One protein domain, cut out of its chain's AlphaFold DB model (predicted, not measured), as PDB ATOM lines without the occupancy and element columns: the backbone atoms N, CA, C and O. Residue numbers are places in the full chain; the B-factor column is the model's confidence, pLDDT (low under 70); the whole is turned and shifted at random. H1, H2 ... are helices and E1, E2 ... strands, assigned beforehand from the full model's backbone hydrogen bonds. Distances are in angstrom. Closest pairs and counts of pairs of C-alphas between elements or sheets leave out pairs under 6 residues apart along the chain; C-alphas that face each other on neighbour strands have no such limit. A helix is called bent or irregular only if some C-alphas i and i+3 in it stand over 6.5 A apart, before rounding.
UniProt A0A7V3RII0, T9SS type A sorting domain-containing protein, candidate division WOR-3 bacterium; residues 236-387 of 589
ATOM      1  N   LEU A 236     -36.444 -64.214  45.492       56.44
ATOM      2  CA  LEU A 236     -36.107 -64.850  46.766       56.44
ATOM      3  C   LEU A 236     -35.148 -63.950  47.557       56.44
ATOM      4  O   LEU A 236     -34.996 -64.101  48.761       56.44
ATOM      5  N   ARG A 237     -34.483 -63.015  46.871       75.19
ATOM      6  CA  ARG A 237     -33.581 -62.020  47.447       75.19
ATOM      7  C   ARG A 237     -33.912 -60.671  46.835       75.19
ATOM      8  O   ARG A 237     -33.557 -60.404  45.693       75.19
ATOM      9  N   HIS A 238     -34.645 -59.840  47.559       82.62
ATOM     10  CA  HIS A 238     -34.971 -58.498  47.091       82.62
ATOM     11  C   HIS A 238     -35.184 -57.539  48.236       82.62
ATOM     12  O   HIS A 238     -35.787 -57.896  49.229       82.62
ATOM     13  N   TRP A 239     -34.764 -56.295  48.097       87.44
ATOM     14  CA  TRP A 239     -34.998 -55.252  49.087       87.44
ATOM     15  C   TRP A 239     -35.271 -53.934  48.395       87.44
ATOM     16  O   TRP A 239     -35.005 -53.752  47.209       87.44
ATOM     17  N   THR A 240     -35.834 -52.995  49.142       89.75
ATOM     18  CA  THR A 240     -36.050 -51.650  48.619       89.75
ATOM     19  C   THR A 240     -34.882 -50.753  48.986       89.75
ATOM     20  O   THR A 240     -34.450 -50.729  50.142       89.75
ATOM     21  N   VAL A 241     -34.378 -50.030  47.991       90.81
ATOM     22  CA  VAL A 241     -33.343 -49.008  48.156       90.81
ATOM     23  C   VAL A 241     -33.895 -47.660  47.723       90.81
ATOM     24  O   VAL A 241     -34.697 -47.577  46.793       90.81
ATOM     25  N   GLU A 242     -33.464 -46.603  48.399       91.50
ATOM     26  CA  GLU A 242     -33.788 -45.219  48.071       91.50
ATOM     27  C   GLU A 242     -32.496 -44.447  47.797       91.50
ATOM     28  O   GLU A 242     -31.548 -44.515  48.589       91.50
ATOM     29  N   ALA A 243     -32.462 -43.712  46.685       92.06
ATOM     30  CA  ALA A 243     -31.374 -42.797  46.368       92.06
ATOM     31  C   ALA A 243     -31.316 -41.664  47.404       92.06
ATOM     32  O   ALA A 243     -32.332 -41.044  47.725       92.06
ATOM     33  N   ASN A 244     -30.123 -41.393  47.929       91.56
ATOM     34  CA  ASN A 244     -29.901 -40.413  48.994       91.56
ATOM     35  C   ASN A 244     -29.288 -39.090  48.496       91.56
ATOM     36  O   ASN A 244     -29.084 -38.179  49.293       91.56
ATOM     37  N   ILE A 245     -29.007 -38.984  47.193       90.94
ATOM     38  CA  ILE A 245     -28.483 -37.787  46.517       90.94
ATOM     39  C   ILE A 245     -29.264 -37.530  45.224       90.94
ATOM     40  O   ILE A 245     -29.934 -38.434  44.728       90.94
ATOM     41  N   ASP A 246     -29.176 -36.312  44.689       87.06
ATOM     42  CA  ASP A 246     -30.030 -35.865  43.576       87.06
ATOM     43  C   ASP A 246     -29.549 -36.269  42.171       87.06
ATOM     44  O   ASP A 246     -30.341 -36.310  41.237       87.06
ATOM     45  N   SER A 247     -28.274 -36.636  42.029       89.69
ATOM     46  CA  SER A 247     -27.679 -37.079  40.757       89.69
ATOM     47  C   SER A 247     -26.881 -38.365  40.961       89.69
ATOM     48  O   SER A 247     -25.654 -38.397  40.841       89.69
ATOM     49  N   LEU A 248     -27.562 -39.448  41.353       92.88
ATOM     50  CA  LEU A 248     -26.914 -40.749  41.504       92.88
ATOM     51  C   LEU A 248     -26.848 -41.476  40.161       92.88
ATOM     52  O   LEU A 248     -27.859 -41.958  39.659       92.88
ATOM     53  N   ASN A 249     -25.641 -41.611  39.616       93.25
ATOM     54  CA  ASN A 249     -25.394 -42.343  38.375       93.25
ATOM     55  C   ASN A 249     -25.974 -43.768  38.387       93.25
ATOM     56  O   ASN A 249     -25.652 -44.578  39.263       93.25
ATOM     57  N   VAL A 250     -26.744 -44.078  37.346       90.81
ATOM     58  CA  VAL A 250     -27.293 -45.395  37.016       90.81
ATOM     59  C   VAL A 250     -26.534 -45.936  35.804       90.81
ATOM     60  O   VAL A 250     -26.462 -45.285  34.759       90.81
ATOM     61  N   ARG A 251     -25.926 -47.115  35.940       89.38
ATOM     62  CA  ARG A 251     -24.959 -47.658  34.972       89.38
ATOM     63  C   ARG A 251     -25.359 -49.030  34.450       89.38
ATOM     64  O   ARG A 251     -26.120 -49.742  35.101       89.38
ATOM     65  N   ASP A 252     -24.800 -49.425  33.308       87.00
ATOM     66  CA  ASP A 252     -24.971 -50.785  32.769       87.00
ATOM     67  C   ASP A 252     -24.106 -51.845  33.473       87.00
ATOM     68  O   ASP A 252     -24.342 -53.039  33.296       87.00
ATOM     69  N   GLY A 253     -23.187 -51.443  34.361       85.94
ATOM     70  CA  GLY A 253     -22.410 -52.369  35.189       85.94
ATOM     71  C   GLY A 253     -21.911 -51.792  36.523       85.94
ATOM     72  O   GLY A 253     -21.979 -50.580  36.754       85.94
ATOM     73  N   PRO A 254     -21.414 -52.659  37.427       92.00
ATOM     74  CA  PRO A 254     -21.049 -52.311  38.801       92.00
ATOM     75  C   PRO A 254     -19.651 -51.679  38.892       92.00
ATOM     76  O   PRO A 254     -18.711 -52.281  39.413       92.00
ATOM     77  N   GLY A 255     -19.484 -50.471  38.360       88.81
ATOM     78  CA  GLY A 255     -18.214 -49.745  38.418       88.81
ATOM     79  C   GLY A 255     -18.258 -48.383  37.728       88.81
ATOM     80  O   GLY A 255     -19.101 -48.121  36.873       88.81
ATOM     81  N   THR A 256     -17.310 -47.510  38.056       91.88
ATOM     82  CA  THR A 256     -17.224 -46.156  37.482       91.88
ATOM     83  C   THR A 256     -16.830 -46.129  36.002       91.88
ATOM     84  O   THR A 256     -17.109 -45.138  35.330       91.88
ATOM     85  N   ASN A 257     -16.239 -47.212  35.486       89.38
ATOM     86  CA  ASN A 257     -15.845 -47.349  34.077       89.38
ATOM     87  C   ASN A 257     -17.000 -47.790  33.160       89.38
ATOM     88  O   ASN A 257     -16.863 -47.738  31.942       89.38
ATOM     89  N   TYR A 258     -18.122 -48.238  33.729       84.25
ATOM     90  CA  TYR A 258     -19.309 -48.619  32.965       84.25
ATOM     91  C   TYR A 258     -20.076 -47.386  32.505       84.25
ATOM     92  O   TYR A 258     -20.039 -46.340  33.162       84.25
ATOM     93  N   ARG A 259     -20.793 -47.499  31.390       84.50
ATOM     94  CA  ARG A 259     -21.490 -46.367  30.785       84.50
ATOM     95  C   ARG A 259     -22.605 -45.894  31.715       84.50
ATOM     96  O   ARG A 259     -23.371 -46.691  32.258       84.50
ATOM     97  N   ILE A 260     -22.699 -44.578  31.886       89.38
ATOM     98  CA  ILE A 260     -23.848 -43.954  32.542       89.38
ATOM     99  C   ILE A 260     -25.017 -44.059  31.571       89.38
ATOM    100  O   ILE A 260     -24.961 -43.540  30.457       89.38
ATOM    101  N   ILE A 261     -26.055 -44.774  31.982       85.50
ATOM    102  CA  ILE A 261     -27.302 -44.854  31.227       85.50
ATOM    103  C   ILE A 261     -28.118 -43.589  31.510       85.50
ATOM    104  O   ILE A 261     -28.751 -43.056  30.606       85.50
ATOM    105  N   THR A 262     -28.113 -43.139  32.770       88.38
ATOM    106  CA  THR A 262     -28.952 -42.049  33.295       88.38
ATOM    107  C   THR A 262     -28.612 -41.772  34.775       88.38
ATOM    108  O   THR A 262     -27.677 -42.364  35.316       88.38
ATOM    109  N   GLU A 263     -29.366 -40.906  35.453       90.06
ATOM    110  CA  GLU A 263     -29.178 -40.522  36.857       90.06
ATOM    111  C   GLU A 263     -30.485 -40.613  37.653       90.06
ATOM    112  O   GLU A 263     -31.548 -40.230  37.171       90.06
ATOM    113  N   ALA A 264     -30.411 -41.093  38.895       89.19
ATOM    114  CA  ALA A 264     -31.531 -41.149  39.826       89.19
ATOM    115  C   ALA A 264     -31.538 -39.945  40.776       89.19
ATOM    116  O   ALA A 264     -30.517 -39.627  41.391       89.19
ATOM    117  N   ARG A 265     -32.725 -39.352  40.947       89.06
ATOM    118  CA  ARG A 265     -32.979 -38.248  41.882       89.06
ATOM    119  C   ARG A 265     -33.136 -38.725  43.317       89.06
ATOM    120  O   ARG A 265     -33.533 -39.872  43.557       89.06
ATOM    121  N   ILE A 266     -32.923 -37.824  44.270       90.62
ATOM    122  CA  ILE A 266     -33.073 -38.122  45.694       90.62
ATOM    123  C   ILE A 266     -34.505 -38.577  45.997       90.62
ATOM    124  O   ILE A 266     -35.477 -38.060  45.448       90.62
ATOM    125  N   GLY A 267     -34.655 -39.585  46.857       89.50
ATOM    126  CA  GLY A 267     -35.961 -40.149  47.197       89.50
ATOM    127  C   GLY A 267     -36.524 -41.129  46.162       89.50
ATOM    128  O   GLY A 267     -37.538 -41.773  46.437       89.50
ATOM    129  N   THR A 268     -35.876 -41.298  45.000       90.31
ATOM    130  CA  THR A 268     -36.262 -42.335  44.031       90.31
ATOM    131  C   THR A 268     -36.030 -43.709  44.642       90.31
ATOM    132  O   THR A 268     -34.950 -43.983  45.172       90.31
ATOM    133  N   ARG A 269     -37.038 -44.582  44.557       91.38
ATOM    134  CA  ARG A 269     -36.975 -45.938  45.104       91.38
ATOM    135  C   ARG A 269     -36.893 -46.990  44.018       91.38
ATOM    136  O   ARG A 269     -37.625 -46.944  43.027       91.38
ATOM    137  N   PHE A 270     -36.044 -47.973  44.275       90.88
ATOM    138  CA  PHE A 270     -35.806 -49.099  43.396       90.88
ATOM    139  C   PHE A 270     -35.981 -50.409  44.150       90.88
ATOM    140  O   PHE A 270     -35.714 -50.510  45.352       90.88
ATOM    141  N   VAL A 271     -36.407 -51.428  43.411       89.69
ATOM    142  CA  VAL A 271     -36.313 -52.810  43.866       89.69
ATOM    143  C   VAL A 271     -34.895 -53.275  43.548       89.69
ATOM    144  O   VAL A 271     -34.521 -53.356  42.384       89.69
ATOM    145  N   SER A 272     -34.093 -53.531  44.575       89.81
ATOM    146  CA  SER A 272     -32.760 -54.121  44.462       89.81
ATOM    147  C   SER A 272     -32.853 -55.623  44.679       89.81
ATOM    148  O   SER A 272     -33.676 -56.072  45.473       89.81
ATOM    149  N   PHE A 273     -32.013 -56.394  43.999       86.75
ATOM    150  CA  PHE A 273     -32.035 -57.859  44.093       86.75
ATOM    151  C   PHE A 273     -30.649 -58.501  44.138       86.75
ATOM    152  O   PHE A 273     -30.528 -59.680  44.459       86.75
ATOM    153  N   ASP A 274     -29.598 -57.727  43.876       87.62
ATOM    154  CA  ASP A 274     -28.224 -58.199  43.987       87.62
ATOM    155  C   ASP A 274     -27.285 -57.055  44.387       87.62
ATOM    156  O   ASP A 274     -27.648 -55.874  44.309       87.62
ATOM    157  N   TYR A 275     -26.081 -57.398  44.834       89.25
ATOM    158  CA  TYR A 275     -25.023 -56.440  45.110       89.25
ATOM    159  C   TYR A 275     -23.636 -57.013  44.809       89.25
ATOM    160  O   TYR A 275     -23.371 -58.199  44.974       89.25
ATOM    161  N   TYR A 276     -22.714 -56.139  44.417       87.50
ATOM    162  CA  TYR A 276     -21.337 -56.490  44.095       87.50
ATOM    163  C   TYR A 276     -20.371 -55.474  44.699       87.50
ATOM    164  O   TYR A 276     -20.559 -54.266  44.562       87.50
ATOM    165  N   TYR A 277     -19.332 -55.948  45.387       87.44
ATOM    166  CA  TYR A 277     -18.303 -55.070  45.940       87.44
ATOM    167  C   TYR A 277     -17.218 -54.824  44.893       87.44
ATOM    168  O   TYR A 277     -16.526 -55.755  44.484       87.44
ATOM    169  N   ASN A 278     -17.060 -53.570  44.472       88.44
ATOM    170  CA  ASN A 278     -16.062 -53.174  43.484       88.44
ATOM    171  C   ASN A 278     -15.585 -51.746  43.740       88.44
ATOM    172  O   ASN A 278     -16.377 -50.880  44.108       88.44
ATOM    173  N   GLN A 279     -14.297 -51.482  43.509       88.19
ATOM    174  CA  GLN A 279     -13.695 -50.148  43.659       88.19
ATOM    175  C   GLN A 279     -13.939 -49.509  45.043       88.19
ATOM    176  O   GLN A 279     -14.141 -48.304  45.156       88.19
ATOM    177  N   GLY A 280     -13.935 -50.319  46.109       87.19
ATOM    178  CA  GLY A 280     -14.093 -49.828  47.483       87.19
ATOM    179  C   GLY A 280     -15.534 -49.537  47.917       87.19
ATOM    180  O   GLY A 280     -15.741 -49.084  49.039       87.19
ATOM    181  N   VAL A 281     -16.530 -49.791  47.063       89.44
ATOM    182  CA  VAL A 281     -17.946 -49.523  47.350       89.44
ATOM    183  C   VAL A 281     -18.831 -50.700  46.953       89.44
ATOM    184  O   VAL A 281     -18.475 -51.530  46.113       89.44
ATOM    185  N   TYR A 282     -20.019 -50.763  47.547       90.88
ATOM    186  CA  TYR A 282     -21.056 -51.706  47.140       90.88
ATOM    187  C   TYR A 282     -21.866 -51.125  45.982       90.88
ATOM    188  O   TYR A 282     -22.389 -50.014  46.077       90.88
ATOM    189  N   TRP A 283     -21.988 -51.883  44.898       93.00
ATOM    190  CA  TRP A 283     -22.858 -51.601  43.763       93.00
ATOM    191  C   TRP A 283     -24.105 -52.463  43.868       93.00
ATOM    192  O   TRP A 283     -23.991 -53.675  44.001       93.00
ATOM    193  N   TYR A 284     -25.282 -51.856  43.802       92.25
ATOM    194  CA  TYR A 284     -26.563 -52.542  43.919       92.25
ATOM    195  C   TYR A 284     -27.200 -52.685  42.548       92.25
ATOM    196  O   TYR A 284     -27.311 -51.705  41.804       92.25
ATOM    197  N   LYS A 285     -27.613 -53.910  42.236       91.19
ATOM    198  CA  LYS A 285     -28.345 -54.242  41.021       91.19
ATOM    199  C   LYS A 285     -29.823 -54.005  41.268       91.19
ATOM    200  O   LYS A 285     -30.422 -54.623  42.152       91.19
ATOM    201  N   VAL A 286     -30.396 -53.099  40.492       89.75
ATOM    202  CA  VAL A 286     -31.769 -52.629  40.655       89.75
ATOM    203  C   VAL A 286     -32.604 -52.923  39.424       89.75
ATOM    204  O   VAL A 286     -32.105 -52.832  38.305       89.75
ATOM    205  N   TYR A 287     -33.883 -53.239  39.624       85.88
ATOM    206  CA  TYR A 287     -34.852 -53.308  38.535       85.88
ATOM    207  C   TYR A 287     -35.009 -51.923  37.893       85.88
ATOM    208  O   TYR A 287     -35.186 -50.920  38.589       85.88
ATOM    209  N   PHE A 288     -34.923 -51.879  36.563       77.50
ATOM    210  CA  PHE A 288     -34.784 -50.656  35.780       77.50
ATOM    211  C   PHE A 288     -35.671 -50.635  34.517       77.50
ATOM    212  O   PHE A 288     -35.348 -51.337  33.560       77.50
ATOM    213  N   PRO A 289     -36.750 -49.824  34.471       63.53
ATOM    214  CA  PRO A 289     -37.668 -49.632  33.334       63.53
ATOM    215  C   PRO A 289     -37.072 -49.401  31.895       63.53
ATOM    216  O   PRO A 289     -37.058 -48.270  31.446       63.53
ATOM    217  N   SER A 290     -36.654 -50.415  31.112       56.34
ATOM    218  CA  SER A 290     -36.373 -50.401  29.647       56.34
ATOM    219  C   SER A 290     -37.278 -51.281  28.740       56.34
ATOM    220  O   SER A 290     -37.029 -52.475  28.702       56.34
ATOM    221  N   ALA A 291     -38.196 -50.724  27.924       45.16
ATOM    222  CA  ALA A 291     -39.240 -51.347  27.040       45.16
ATOM    223  C   ALA A 291     -39.078 -52.784  26.431       45.16
ATOM    224  O   ALA A 291     -40.056 -53.335  25.935       45.16
ATOM    225  N   SER A 292     -37.896 -53.405  26.425       41.81
ATOM    226  CA  SER A 292     -37.514 -54.585  25.633       41.81
ATOM    227  C   SER A 292     -36.957 -55.797  26.419       41.81
ATOM    228  O   SER A 292     -36.458 -56.733  25.800       41.81
ATOM    229  N   GLY A 293     -37.022 -55.822  27.759       44.84
ATOM    230  CA  GLY A 293     -36.573 -56.963  28.595       44.84
ATOM    231  C   GLY A 293     -35.096 -56.892  29.044       44.84
ATOM    232  O   GLY A 293     -34.413 -55.921  28.730       44.84
ATOM    233  N   PRO A 294     -34.601 -57.894  29.807       50.00
ATOM    234  CA  PRO A 294     -34.591 -57.806  31.261       50.00
ATOM    235  C   PRO A 294     -33.881 -56.539  31.771       50.00
ATOM    236  O   PRO A 294     -32.740 -56.207  31.462       50.00
ATOM    237  N   TYR A 295     -34.658 -55.869  32.601       71.00
ATOM    238  CA  TYR A 295     -34.630 -54.493  33.042       71.00
ATOM    239  C   TYR A 295     -33.788 -54.329  34.309       71.00
ATOM    240  O   TYR A 295     -34.340 -54.351  35.411       71.00
ATOM    241  N   TYR A 296     -32.471 -54.190  34.211       80.50
ATOM    242  CA  TYR A 296     -31.688 -53.843  35.395       80.50
ATOM    243  C   TYR A 296     -30.545 -52.892  35.100       80.50
ATOM    244  O   TYR A 296     -30.028 -52.815  33.991       80.50
ATOM    245  N   ALA A 297     -30.152 -52.179  36.142       86.31
ATOM    246  CA  ALA A 297     -29.013 -51.290  36.136       86.31
ATOM    247  C   ALA A 297     -28.278 -51.383  37.474       86.31
ATOM    248  O   ALA A 297     -28.729 -52.047  38.411       86.31
ATOM    249  N   TRP A 298     -27.139 -50.712  37.553       91.94
ATOM    250  CA  TRP A 298     -26.287 -50.695  38.730       91.94
ATOM    251  C   TRP A 298     -26.152 -49.286  39.278       91.94
ATOM    252  O   TRP A 298     -25.950 -48.325  38.535       91.94
ATOM    253  N   MET A 299     -26.230 -49.175  40.598       93.56
ATOM    254  CA  MET A 299     -26.097 -47.913  41.319       93.56
ATOM    255  C   MET A 299     -25.123 -48.097  42.483       93.56
ATOM    256  O   MET A 299     -25.132 -49.133  43.148       93.56
ATOM    257  N   SER A 300     -24.272 -47.107  42.754       93.69
ATOM    258  CA  SER A 300     -23.364 -47.172  43.906       93.69
ATOM    259  C   SER A 300     -24.129 -46.897  45.198       93.69
ATOM    260  O   SER A 300     -24.810 -45.883  45.305       93.69
ATOM    261  N   GLY A 301     -24.034 -47.791  46.179       87.81
ATOM    262  CA  GLY A 301     -24.634 -47.621  47.505       87.81
ATOM    263  C   GLY A 301     -23.677 -47.085  48.566       87.81
ATOM    264  O   GLY A 301     -24.120 -46.794  49.675       87.81
ATOM    265  N   GLY A 302     -22.394 -46.919  48.231       86.00
ATOM    266  CA  GLY A 302     -21.361 -46.369  49.115       86.00
ATOM    267  C   GLY A 302     -20.523 -47.427  49.836       86.00
ATOM    268  O   GLY A 302     -20.580 -48.618  49.519       86.00
ATOM    269  N   ASP A 303     -19.724 -46.966  50.799       78.00
ATOM    270  CA  ASP A 303     -18.758 -47.775  51.563       78.00
ATOM    271  C   ASP A 303     -19.375 -48.535  52.757       78.00
ATOM    272  O   ASP A 303     -18.733 -49.395  53.361       78.00
ATOM    273  N   GLY A 304     -20.639 -48.245  53.081       67.81
ATOM    274  CA  GLY A 304     -21.397 -48.850  54.179       67.81
ATOM    275  C   GLY A 304     -21.303 -48.118  55.520       67.81
ATOM    276  O   GLY A 304     -22.101 -48.395  56.411       67.81
ATOM    277  N   THR A 305     -20.398 -47.152  55.675       67.50
ATOM    278  CA  THR A 305     -20.204 -46.444  56.950       67.50
ATOM    279  C   THR A 305     -21.068 -45.193  57.083       67.50
ATOM    280  O   THR A 305     -21.510 -44.872  58.186       67.50
ATOM    281  N   ASN A 306     -21.356 -44.522  55.965       68.94
ATOM    282  CA  ASN A 306     -22.179 -43.315  55.898       68.94
ATOM    283  C   ASN A 306     -23.310 -43.469  54.874       68.94
ATOM    284  O   ASN A 306     -23.164 -44.187  53.882       68.94
ATOM    285  N   LEU A 307     -24.437 -42.765  55.079       66.94
ATOM    286  CA  LEU A 307     -25.558 -42.700  54.117       66.94
ATOM    287  C   LEU A 307     -25.149 -41.830  52.932       66.94
ATOM    288  O   LEU A 307     -25.610 -40.704  52.788       66.94
ATOM    289  N   GLN A 308     -24.223 -42.329  52.118       75.94
ATOM    290  CA  GLN A 308     -23.593 -41.522  51.085       75.94
ATOM    291  C   GLN A 308     -24.451 -41.463  49.824       75.94
ATOM    292  O   GLN A 308     -24.796 -40.375  49.381       75.94
ATOM    293  N   TYR A 309     -24.838 -42.616  49.273       88.94
ATOM    294  CA  TYR A 309     -25.507 -42.670  47.968       88.94
ATOM    295  C   TYR A 309     -26.862 -43.373  48.007       88.94
ATOM    296  O   TYR A 309     -27.802 -42.909  47.366       88.94
ATOM    297  N   MET A 310     -27.005 -44.444  48.792       90.19
ATOM    298  CA  MET A 310     -28.280 -45.139  48.967       90.19
ATOM    299  C   MET A 310     -28.545 -45.497  50.422       90.19
ATOM    300  O   MET A 310     -27.625 -45.623  51.230       90.19
ATOM    301  N   LYS A 311     -29.826 -45.693  50.733       87.56
ATOM    302  CA  LYS A 311     -30.288 -46.228  52.014       87.56
ATOM    303  C   LYS A 311     -31.339 -47.310  51.804       87.56
ATOM    304  O   LYS A 311     -32.106 -47.257  50.844       87.56
ATOM    305  N   GLY A 312     -31.389 -48.276  52.716       86.88
ATOM    306  CA  GLY A 312     -32.476 -49.252  52.752       86.88
ATOM    307  C   GLY A 312     -33.782 -48.595  53.178       86.88
ATOM    308  O   GLY A 312     -33.795 -47.772  54.096       86.88
ATOM    309  N   THR A 313     -34.881 -48.964  52.525       84.19
ATOM    310  CA  THR A 313     -36.238 -48.596  52.955       84.19
ATOM    311  C   THR A 313     -36.996 -49.806  53.477       84.19
ATOM    312  O   THR A 313     -36.663 -50.951  53.170       84.19
ATOM    313  N   THR A 314     -38.000 -49.547  54.315       77.38
ATOM    314  CA  THR A 314     -38.671 -50.562  55.135       77.38
ATOM    315  C   THR A 314     -40.161 -50.576  54.834       77.38
ATOM    316  O   THR A 314     -40.728 -49.545  54.462       77.38
ATOM    317  N   ARG A 315     -40.805 -51.740  55.001       79.12
ATOM    318  CA  ARG A 315     -42.261 -51.946  54.838       79.12
ATOM    319  C   ARG A 315     -42.833 -51.621  53.457       79.12
ATOM    320  O   ARG A 315     -44.049 -51.651  53.270       79.12
ATOM    321  N   ASN A 316     -41.988 -51.272  52.494       86.06
ATOM    322  CA  ASN A 316     -42.427 -51.073  51.133       86.06
ATOM    323  C   ASN A 316     -42.755 -52.421  50.509       86.06
ATOM    324  O   ASN A 316     -41.920 -53.319  50.502       86.06
ATOM    325  N   LYS A 317     -43.946 -52.527  49.927       89.19
ATOM    326  CA  LYS A 317     -44.290 -53.689  49.118       89.19
ATOM    327  C   LYS A 317     -43.632 -53.566  47.751       89.19
ATOM    328  O   LYS A 317     -43.429 -52.462  47.245       89.19
ATOM    329  N   VAL A 318     -43.331 -54.704  47.155       88.44
ATOM    330  CA  VAL A 318     -42.949 -54.805  45.755       88.44
ATOM    331  C   VAL A 318     -44.175 -55.223  44.969       88.44
ATOM    332  O   VAL A 318     -44.864 -56.175  45.325       88.44
ATOM    333  N   VAL A 319     -44.453 -54.469  43.916       89.62
ATOM    334  CA  VAL A 319     -45.486 -54.762  42.932       89.62
ATOM    335  C   VAL A 319     -44.774 -55.241  41.685       89.62
ATOM    336  O   VAL A 319     -44.053 -54.476  41.047       89.62
ATOM    337  N   ARG A 320     -44.961 -56.513  41.347       84.88
ATOM    338  CA  ARG A 320     -44.470 -57.089  40.101       84.88
ATOM    339  C   ARG A 320     -45.603 -57.186  39.101       84.88
ATOM    340  O   ARG A 320     -46.657 -57.716  39.431       84.88
ATOM    341  N   ILE A 321     -45.382 -56.719  37.886       86.31
ATOM    342  CA  ILE A 321     -46.366 -56.808  36.812       86.31
ATOM    343  C   ILE A 321     -46.405 -58.241  36.288       86.31
ATOM    344  O   ILE A 321     -45.365 -58.828  35.997       86.31
ATOM    345  N   ASN A 322     -47.606 -58.803  36.193       79.75
ATOM    346  CA  ASN A 322     -47.850 -60.150  35.679       79.75
ATOM    347  C   ASN A 322     -48.539 -60.121  34.303       79.75
ATOM    348  O   ASN A 322     -48.322 -61.008  33.484       79.75
ATOM    349  N   ALA A 323     -49.339 -59.087  34.023       80.50
ATOM    350  CA  ALA A 323     -49.950 -58.904  32.707       80.50
ATOM    351  C   ALA A 323     -48.909 -58.525  31.645       80.50
ATOM    352  O   ALA A 323     -47.965 -57.796  31.939       80.50
ATOM    353  N   SER A 324     -49.118 -58.963  30.399       78.81
ATOM    354  CA  SER A 324     -48.246 -58.632  29.263       78.81
ATOM    355  C   SER A 324     -48.033 -57.124  29.114       78.81
ATOM    356  O   SER A 324     -46.912 -56.692  28.862       78.81
ATOM    357  N   LEU A 325     -49.089 -56.333  29.333       84.44
ATOM    358  CA  LEU A 325     -49.061 -54.874  29.381       84.44
ATOM    359  C   LEU A 325     -50.207 -54.366  30.268       84.44
ATOM    360  O   LEU A 325     -51.309 -54.913  30.227       84.44
ATOM    361  N   THR A 326     -49.970 -53.323  31.060       89.56
ATOM    362  CA  THR A 326     -50.996 -52.641  31.856       89.56
ATOM    363  C   THR A 326     -50.702 -51.151  31.990       89.56
ATOM    364  O   THR A 326     -49.550 -50.724  32.057       89.56
ATOM    365  N   ASP A 327     -51.767 -50.364  32.079       93.12
ATOM    366  CA  ASP A 327     -51.700 -48.918  32.252       93.12
ATOM    367  C   ASP A 327     -51.235 -48.523  33.656       93.12
ATOM    368  O   ASP A 327     -51.624 -49.130  34.660       93.12
ATOM    369  N   VAL A 328     -50.472 -47.433  33.713       93.88
ATOM    370  CA  VAL A 328     -50.172 -46.681  34.928       93.88
ATOM    371  C   VAL A 328     -50.793 -45.296  34.814       93.88
ATOM    372  O   VAL A 328     -50.561 -44.578  33.842       93.88
ATOM    373  N   ARG A 329     -51.587 -44.914  35.813       95.06
ATOM    374  CA  ARG A 329     -52.435 -43.715  35.784       95.06
ATOM    375  C   ARG A 329     -52.109 -42.747  36.912       95.06
ATOM    376  O   ARG A 329     -51.510 -43.130  37.913       95.06
ATOM    377  N   ASP A 330     -52.536 -41.499  36.777       95.00
ATOM    378  CA  ASP A 330     -52.281 -40.454  37.781       95.00
ATOM    379  C   ASP A 330     -53.063 -40.658  39.094       95.00
ATOM    380  O   ASP A 330     -52.654 -40.222  40.170       95.00
ATOM    381  N   GLY A 331     -54.146 -41.438  39.047       96.19
ATOM    382  CA  GLY A 331     -54.944 -41.805  40.214       96.19
ATOM    383  C   GLY A 331     -55.494 -43.234  40.156       96.19
ATOM    384  O   GLY A 331     -55.395 -43.904  39.124       96.19
ATOM    385  N   PRO A 332     -56.077 -43.722  41.268       95.62
ATOM    386  CA  PRO A 332     -56.564 -45.093  41.399       95.62
ATOM    387  C   PRO A 332     -57.912 -45.285  40.686       95.62
ATOM    388  O   PRO A 332     -58.967 -45.334  41.319       95.62
ATOM    389  N   GLY A 333     -57.891 -45.369  39.356       94.62
ATOM    390  CA  GLY A 333     -59.085 -45.616  38.549       94.62
ATOM    391  C   GLY A 333     -58.887 -45.352  37.058       94.62
ATOM    392  O   GLY A 333     -57.985 -44.626  36.650       94.62
ATOM    393  N   ASN A 334     -59.785 -45.892  36.236       91.75
ATOM    394  CA  ASN A 334     -59.712 -45.760  34.774       91.75
ATOM    395  C   ASN A 334     -60.058 -44.352  34.258       91.75
ATOM    396  O   ASN A 334     -59.744 -44.035  33.116       91.75
ATOM    397  N   SER A 335     -60.691 -43.511  35.080       94.50
ATOM    398  CA  SER A 335     -61.010 -42.117  34.743       94.50
ATOM    399  C   SER A 335     -59.812 -41.175  34.858       94.50
ATOM    400  O   SER A 335     -59.876 -40.054  34.359       94.50
ATOM    401  N   TYR A 336     -58.735 -41.598  35.526       96.25
ATOM    402  CA  TYR A 336     -57.537 -40.781  35.665       96.25
ATOM    403  C   TYR A 336     -56.681 -40.836  34.392       96.25
ATOM    404  O   TYR A 336     -56.623 -41.894  33.743       96.25
ATOM    405  N   PRO A 337     -55.990 -39.730  34.050       96.00
ATOM    406  CA  PRO A 337     -55.085 -39.681  32.909       96.00
ATOM    407  C   PRO A 337     -54.047 -40.807  32.932       96.00
ATOM    408  O   PRO A 337     -53.544 -41.192  33.993       96.00
ATOM    409  N   LEU A 338     -53.737 -41.329  31.746       93.88
ATOM    410  CA  LEU A 338     -52.651 -42.281  31.537       93.88
ATOM    411  C   LEU A 338     -51.308 -41.552  31.681       93.88
ATOM    412  O   LEU A 338     -51.102 -40.530  31.035       93.88
ATOM    413  N   ILE A 339     -50.406 -42.094  32.500       92.00
ATOM    414  CA  ILE A 339     -49.017 -41.627  32.611       92.00
ATOM    415  C   ILE A 339     -48.132 -42.430  31.658       92.00
ATOM    416  O   ILE A 339     -47.387 -41.868  30.864       92.00
ATOM    417  N   THR A 340     -48.179 -43.760  31.770       90.38
ATOM    418  CA  THR A 340     -47.337 -44.686  31.001       90.38
ATOM    419  C   THR A 340     -47.931 -46.095  31.030       90.38
ATOM    420  O   THR A 340     -48.978 -46.318  31.636       90.38
ATOM    421  N   GLN A 341     -47.265 -47.058  30.400       88.94
ATOM    422  CA  GLN A 341     -47.616 -48.473  30.455       88.94
ATOM    423  C   GLN A 341     -46.425 -49.301  30.939       88.94
ATOM    424  O   GLN A 341     -45.267 -48.952  30.713       88.94
ATOM    425  N   VAL A 342     -46.725 -50.400  31.626       85.81
ATOM    426  CA  VAL A 342     -45.741 -51.328  32.190       85.81
ATOM    427  C   VAL A 342     -46.087 -52.761  31.793       85.81
ATOM    428  O   VAL A 342     -47.255 -53.110  31.655       85.81
ATOM    429  N   ALA A 343     -45.070 -53.584  31.582       83.25
ATOM    430  CA  ALA A 343     -45.150 -54.918  31.012       83.25
ATOM    431  C   ALA A 343     -44.744 -56.005  32.013       83.25
ATOM    432  O   ALA A 343     -44.124 -55.731  33.048       83.25
ATOM    433  N   SER A 344     -45.090 -57.248  31.678       80.62
ATOM    434  CA  SER A 344     -44.851 -58.416  32.528       80.62
ATOM    435  C   SER A 344     -43.384 -58.533  32.948       80.62
ATOM    436  O   SER A 344     -42.460 -58.262  32.181       80.62
ATOM    437  N   GLY A 345     -43.165 -58.918  34.203       75.69
ATOM    438  CA  GLY A 345     -41.845 -59.097  34.798       75.69
ATOM    439  C   GLY A 345     -41.261 -57.846  35.455       75.69
ATOM    440  O   GLY A 345     -40.435 -58.004  36.358       75.69
ATOM    441  N   GLN A 346     -41.706 -56.633  35.093       81.50
ATOM    442  CA  GLN A 346     -41.238 -55.397  35.733       81.50
ATOM    443  C   GLN A 346     -41.633 -55.344  37.214       81.50
ATOM    444  O   GLN A 346     -42.740 -55.734  37.586       81.50
ATOM    445  N   ALA A 347     -40.734 -54.840  38.062       85.38
ATOM    446  CA  ALA A 347     -40.942 -54.739  39.501       85.38
ATOM    447  C   ALA A 347     -40.800 -53.294  39.976       85.38
ATOM    448  O   ALA A 347     -39.845 -52.600  39.629       85.38
ATOM    449  N   PHE A 348     -41.734 -52.870  40.820       89.75
ATOM    450  CA  PHE A 348     -41.806 -51.516  41.338       89.75
ATOM    451  C   PHE A 348     -41.966 -51.513  42.851       89.75
ATOM    452  O   PHE A 348     -42.593 -52.391  43.441       89.75
ATOM    453  N   VAL A 349     -41.426 -50.478  43.485       92.31
ATOM    454  CA  VAL A 349     -41.690 -50.190  44.893       92.31
ATOM    455  C   VAL A 349     -43.071 -49.548  45.001       92.31
ATOM    456  O   VAL A 349     -43.343 -48.588  44.287       92.31
ATOM    457  N   ALA A 350     -43.923 -50.035  45.901       93.25
ATOM    458  CA  ALA A 350     -45.223 -49.445  46.203       93.25
ATOM    459  C   ALA A 350     -45.262 -48.819  47.601       93.25
ATOM    460  O   ALA A 350     -44.706 -49.360  48.567       93.25
ATOM    461  N   ASP A 351     -45.939 -47.673  47.711       92.00
ATOM    462  CA  ASP A 351     -46.123 -46.956  48.980       92.00
ATOM    463  C   ASP A 351     -47.577 -46.751  49.412       92.00
ATOM    464  O   ASP A 351     -47.810 -46.346  50.550       92.00
ATOM    465  N   SER A 352     -48.558 -47.041  48.555       93.38
ATOM    466  CA  SER A 352     -49.973 -46.874  48.893       93.38
ATOM    467  C   SER A 352     -50.869 -47.827  48.108       93.38
ATOM    468  O   SER A 352     -50.507 -48.274  47.021       93.38
ATOM    469  N   PHE A 353     -52.044 -48.125  48.663       94.62
ATOM    470  CA  PHE A 353     -53.066 -48.986  48.071       94.62
ATOM    471  C   PHE A 353     -54.443 -48.336  48.242       94.62
ATOM    472  O   PHE A 353     -54.738 -47.796  49.307       94.62
ATOM    473  N   SER A 354     -55.279 -48.398  47.208       96.81
ATOM    474  CA  SER A 354     -56.649 -47.872  47.207       96.81
ATOM    475  C   SER A 354     -57.543 -48.781  46.370       96.81
ATOM    476  O   SER A 354     -57.452 -48.796  45.142       96.81
ATOM    477  N   GLY A 355     -58.391 -49.573  47.031       94.31
ATOM    478  CA  GLY A 355     -59.139 -50.642  46.369       94.31
ATOM    479  C   GLY A 355     -58.195 -51.596  45.628       94.31
ATOM    480  O   GLY A 355     -57.213 -52.067  46.195       94.31
ATOM    481  N   ASN A 356     -58.462 -51.815  44.341       95.19
ATOM    482  CA  ASN A 356     -57.657 -52.667  43.460       95.19
ATOM    483  C   ASN A 356     -56.517 -51.909  42.753       95.19
ATOM    484  O   ASN A 356     -56.131 -52.265  41.644       95.19
ATOM    485  N   TRP A 357     -55.998 -50.840  43.357       97.19
ATOM    486  CA  TRP A 357     -54.916 -50.037  42.788       97.19
ATOM    487  C   TRP A 357     -53.764 -49.886  43.774       97.19
ATOM    488  O   TRP A 357     -53.980 -49.674  44.968       97.19
ATOM    489  N   ALA A 358     -52.536 -49.959  43.264       96.69
ATOM    490  CA  ALA A 358     -51.310 -49.715  44.011       96.69
ATOM    491  C   ALA A 358     -50.578 -48.510  43.431       96.69
ATOM    492  O   ALA A 358     -50.368 -48.440  42.220       96.69
ATOM    493  N   ARG A 359     -50.154 -47.581  44.290       95.88
ATOM    494  CA  ARG A 359     -49.293 -46.475  43.885       95.88
ATOM    495  C   ARG A 359     -47.840 -46.923  43.922       95.88
ATOM    496  O   ARG A 359     -47.322 -47.266  44.988       95.88
ATOM    497  N   ILE A 360     -47.209 -46.907  42.759       94.12
ATOM    498  CA  ILE A 360     -45.841 -47.345  42.517       94.12
ATOM    499  C   ILE A 360     -44.924 -46.154  42.240       94.12
ATOM    500  O   ILE A 360     -45.365 -45.137  41.707       94.12
ATOM    501  N   TYR A 361     -43.644 -46.286  42.589       91.62
ATOM    502  CA  TYR A 361     -42.600 -45.367  42.133       91.62
ATOM    503  C   TYR A 361     -42.291 -45.647  40.667       91.62
ATOM    504  O   TYR A 361     -41.951 -46.780  40.322       91.62
ATOM    505  N   LEU A 362     -42.372 -44.612  39.833       88.81
ATOM    506  CA  LEU A 362     -41.974 -44.655  38.430       88.81
ATOM    507  C   LEU A 362     -40.565 -44.082  38.314       88.81
ATOM    508  O   LEU A 362     -40.352 -42.875  38.440       88.81
ATOM    509  N   GLN A 363     -39.588 -44.966  38.135       81.81
ATOM    510  CA  GLN A 363     -38.184 -44.579  38.076       81.81
ATOM    511  C   GLN A 363     -37.941 -43.700  36.842       81.81
ATOM    512  O   GLN A 363     -38.317 -44.075  35.736       81.81
ATOM    513  N   LEU A 364     -37.260 -42.565  37.041       67.81
ATOM    514  CA  LEU A 364     -36.731 -41.700  35.974       67.81
ATOM    515  C   LEU A 364     -37.763 -41.093  35.025       67.81
ATOM    516  O   LEU A 364     -37.499 -40.881  33.844       67.81
ATOM    517  N   THR A 365     -38.935 -40.793  35.565       69.94
ATOM    518  CA  THR A 365     -39.977 -40.053  34.858       69.94
ATOM    519  C   THR A 365     -40.221 -38.718  35.558       69.94
ATOM    520  O   THR A 365     -39.954 -38.587  36.755       69.94
ATOM    521  N   ASP A 366     -40.777 -37.745  34.834       73.31
ATOM    522  CA  ASP A 366     -41.230 -36.474  35.424       73.31
ATOM    523  C   ASP A 366     -42.446 -36.660  36.354       73.31
ATOM    524  O   ASP A 366     -42.758 -35.795  37.172       73.31
ATOM    525  N   HIS A 367     -43.098 -37.826  36.281       77.38
ATOM    526  CA  HIS A 367     -44.179 -38.262  37.161       77.38
ATOM    527  C   HIS A 367     -43.666 -39.354  38.112       77.38
ATOM    528  O   HIS A 367     -43.890 -40.536  37.862       77.38
ATOM    529  N   PRO A 368     -43.011 -39.018  39.241       84.12
ATOM    530  CA  PRO A 368     -42.248 -39.977  40.055       84.12
ATOM    531  C   PRO A 368     -43.092 -41.104  40.671       84.12
ATOM    532  O   PRO A 368     -42.553 -42.028  41.288       84.12
ATOM    533  N   ARG A 369     -44.421 -41.023  40.553       92.31
ATOM    534  CA  ARG A 369     -45.372 -42.025  41.013       92.31
ATOM    535  C   ARG A 369     -46.530 -42.164  40.031       92.31
ATOM    536  O   ARG A 369     -46.903 -41.202  39.372       92.31
ATOM    537  N   GLY A 370     -47.149 -43.337  40.033       94.69
ATOM    538  CA  GLY A 370     -48.405 -43.598  39.340       94.69
ATOM    539  C   GLY A 370     -49.126 -44.803  39.935       94.69
ATOM    540  O   GLY A 370     -48.577 -45.509  40.778       94.69
ATOM    541  N   TRP A 371     -50.369 -45.026  39.533       97.00
ATOM    542  CA  TRP A 371     -51.234 -46.085  40.038       97.00
ATOM    543  C   TRP A 371     -51.396 -47.198  39.012       97.00
ATOM    544  O   TRP A 371     -51.775 -46.941  37.872       97.00
ATOM    545  N   VAL A 372     -51.150 -48.436  39.440       95.62
ATOM    546  CA  VAL A 372     -51.316 -49.649  38.632       95.62
ATOM    547  C   VAL A 372     -52.395 -50.551  39.230       95.62
ATOM    548  O   VAL A 372     -52.571 -50.601  40.451       95.62
ATOM    549  N   TYR A 373     -53.127 -51.254  38.370       95.75
ATOM    550  CA  TYR A 373     -54.219 -52.138  38.763       95.75
ATOM    551  C   TYR A 373     -53.682 -53.457  39.341       95.75
ATOM    552  O   TYR A 373     -52.991 -54.212  38.661       95.75
ATOM    553  N   THR A 374     -53.986 -53.747  40.606       92.62
ATOM    554  CA  THR A 374     -53.360 -54.842  41.362       92.62
ATOM    555  C   THR A 374     -53.725 -56.259  40.914       92.62
ATOM    556  O   THR A 374     -52.862 -57.124  41.055       92.62
ATOM    557  N   PRO A 375     -54.906 -56.547  40.327       93.00
ATOM    558  CA  PRO A 375     -55.195 -57.871  39.763       93.00
ATOM    559  C   PRO A 375     -54.260 -58.302  38.627       93.00
ATOM    560  O   PRO A 375     -54.187 -59.485  38.312       93.00
ATOM    561  N   TYR A 376     -53.511 -57.368  38.038       87.62
ATOM    562  CA  TYR A 376     -52.473 -57.651  37.045       87.62
ATOM    563  C   TYR A 376     -51.071 -57.725  37.646       87.62
ATOM    564  O   TYR A 376     -50.077 -57.639  36.922       87.62
ATOM    565  N   THR A 377     -50.975 -57.872  38.967       84.69
ATOM    566  CA  THR A 377     -49.710 -57.809  39.691       84.69
ATOM    567  C   THR A 377     -49.578 -58.909  40.735       84.69
ATOM    568  O   THR A 377     -50.563 -59.393  41.284       84.69
ATOM    569  N   ILE A 378     -48.335 -59.263  41.045       84.12
ATOM    570  CA  ILE A 378     -47.965 -60.038  42.224       84.12
ATOM    571  C   ILE A 378     -47.424 -59.045  43.248       84.12
ATOM    572  O   ILE A 378     -46.501 -58.283  42.953       84.12
ATOM    573  N   ILE A 379     -48.004 -59.043  44.446       85.12
ATOM    574  CA  ILE A 379     -47.607 -58.137  45.523       85.12
ATOM    575  C   ILE A 379     -46.899 -58.950  46.593       85.12
ATOM    576  O   ILE A 379     -47.504 -59.820  47.214       85.12
ATOM    577  N   THR A 380     -45.637 -58.628  46.840       81.06
ATOM    578  CA  THR A 380     -44.833 -59.262  47.884       81.06
ATOM    579  C   THR A 380     -44.251 -58.223  48.818       81.06
ATOM    580  O   THR A 380     -44.080 -57.055  48.459       81.06
ATOM    581  N   ASN A 381     -43.938 -58.633  50.042       77.00
ATOM    582  CA  ASN A 381     -43.112 -57.827  50.917       77.00
ATOM    583  C   ASN A 381     -41.674 -58.369  50.859       77.00
ATOM    584  O   ASN A 381     -41.471 -59.529  51.201       77.00
ATOM    585  N   PRO A 382     -40.677 -57.563  50.453       68.75
ATOM    586  CA  PRO A 382     -39.251 -57.899  50.527       68.75
ATOM    587  C   PRO A 382     -38.806 -58.622  51.788       68.75
ATOM    588  O   PRO A 382     -37.966 -59.517  51.743       68.75
ATOM    589  N   GLU A 383     -39.366 -58.231  52.929       67.56
ATOM    590  CA  GLU A 383     -38.990 -58.815  54.210       67.56
ATOM    591  C   GLU A 383     -39.485 -60.243  54.437       67.56
ATOM    592  O   GLU A 383     -38.897 -60.912  55.281       67.56
ATOM    593  N   ASP A 384     -40.489 -60.716  53.693       67.62
ATOM    594  CA  ASP A 384     -41.032 -62.074  53.842       67.62
ATOM    595  C   ASP A 384     -40.200 -63.120  53.081       67.62
ATOM    596  O   ASP A 384     -40.256 -64.308  53.391       67.62
ATOM    597  N   TYR A 385     -39.409 -62.683  52.096       71.06
ATOM    598  CA  TYR A 385     -38.605 -63.565  51.241       71.06
ATOM    599  C   TYR A 385     -37.121 -63.554  51.609       71.06
ATOM    600  O   TYR A 385     -36.412 -64.530  51.366       71.06
ATOM    601  N   ASN A 386     -36.640 -62.476  52.232       79.75
ATOM    602  CA  ASN A 386     -35.235 -62.352  52.589       79.75
ATOM    603  C   ASN A 386     -34.889 -63.016  53.916       79.75
ATOM    604  O   ASN A 386     -35.503 -62.758  54.951       79.75
ATOM    605  N   THR A 387     -33.761 -63.719  53.929       84.12
ATOM    606  CA  THR A 387     -33.096 -64.068  55.181       84.12
ATOM    607  C   THR A 387     -32.424 -62.840  55.802       84.12
ATOM    608  O   THR A 387     -31.755 -62.048  55.124       84.12
TER     609      THR A 387
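AT A GLANCE: This is residues 236 to 387 of the 589 residues of the protein "T9SS type A sorting domain-containing protein" of candidate division WOR-3 bacterium (UniProt A0A7V3RII0). Two lobes stand side by side along the longest axis, each a seven-strand sheet curled like part of a barrel and folded back on itself: E1 to E7 make one, E8 to E14 the other. The lobes meet partly face to face, their strands crossed, where E4 comes near E11, and the short helix H1 grazes the first sheet. The 152 printed residues hold fourteen named strands, E1 to E14, and then H1; the class is mostly strand. Both sheets are all antiparallel, in the orders E3 - E2 - E6 - E5 - E4 - E1 - E7 and E10 - E9 - E13 - E12 - E11 - E8 - E14. The whole is compact, with a radius of gyration of the C-alphas of 15.1 A, and only just elongated, spanning 48 by 32 by 25 A.

HOW THE PARTS SIT: E4, residues 269 to 278, bends by 82 degrees at residue 273 and is the hinge of a folded sheet, one bent back on itself into two leaves that face each other. One leaf holds E3, residues 260 to 264, E2, residues 248 to 251, E6, residues 296 to 302, and E5, residues 281 to 287; the other holds E1, residues 239 to 243, and E7, residues 310 to 313. E4 pairs with E1 over residues 269 to 272, where N 241 and O 270 are 3.0 A apart, and with E5 over 272 to 278, where N 276 and O 283 are 2.8 A apart, both within hydrogen-bond range. E4, E5 and E6 form a meander, each strand the antiparallel neighbour of the one before. The second folded sheet has E11, residues 347 to 354, as hinge, with a bend of 78 degrees at residue 351. Its leaves are E10, residues 338 to 343, E9, residues 325 to 329, E13, residues 369 to 373, and E12, residues 357 to 361, facing E8, residues 317 to 321, and E14, residues 377 to 380. E11, E12 and E13 form a meander; N 359 and O 352 of E12 and E11 are within hydrogen-bond range at 2.8 A. The sheets form a sandwich, two sheets face to face, with strands at 85 degrees; the closest C-alphas of E4 and E11 are those of Val 271 and Val 349, 6.1 A. H1, residues 382 to 385, is on the first sheet but only grazes it, and is too short for an O i to N i+4 pair.

IN THESE COORDINATES: E1 begins at C-alpha 239 (-34.998, -55.252, 49.087). E4 measures 22.2 A and E11 18.8 A. H1 ends at C-alpha 385 (-38.605, -63.565, 51.241).

THE WHOLE: The C-alphas farthest apart, Gly 280 and Ser 335, are 49.2 A apart. The printed part has no cut and no long link. Model confidence is under 70 at residues 236, 289 to 294, 304 to 307, 364 to 365 and 382 to 384.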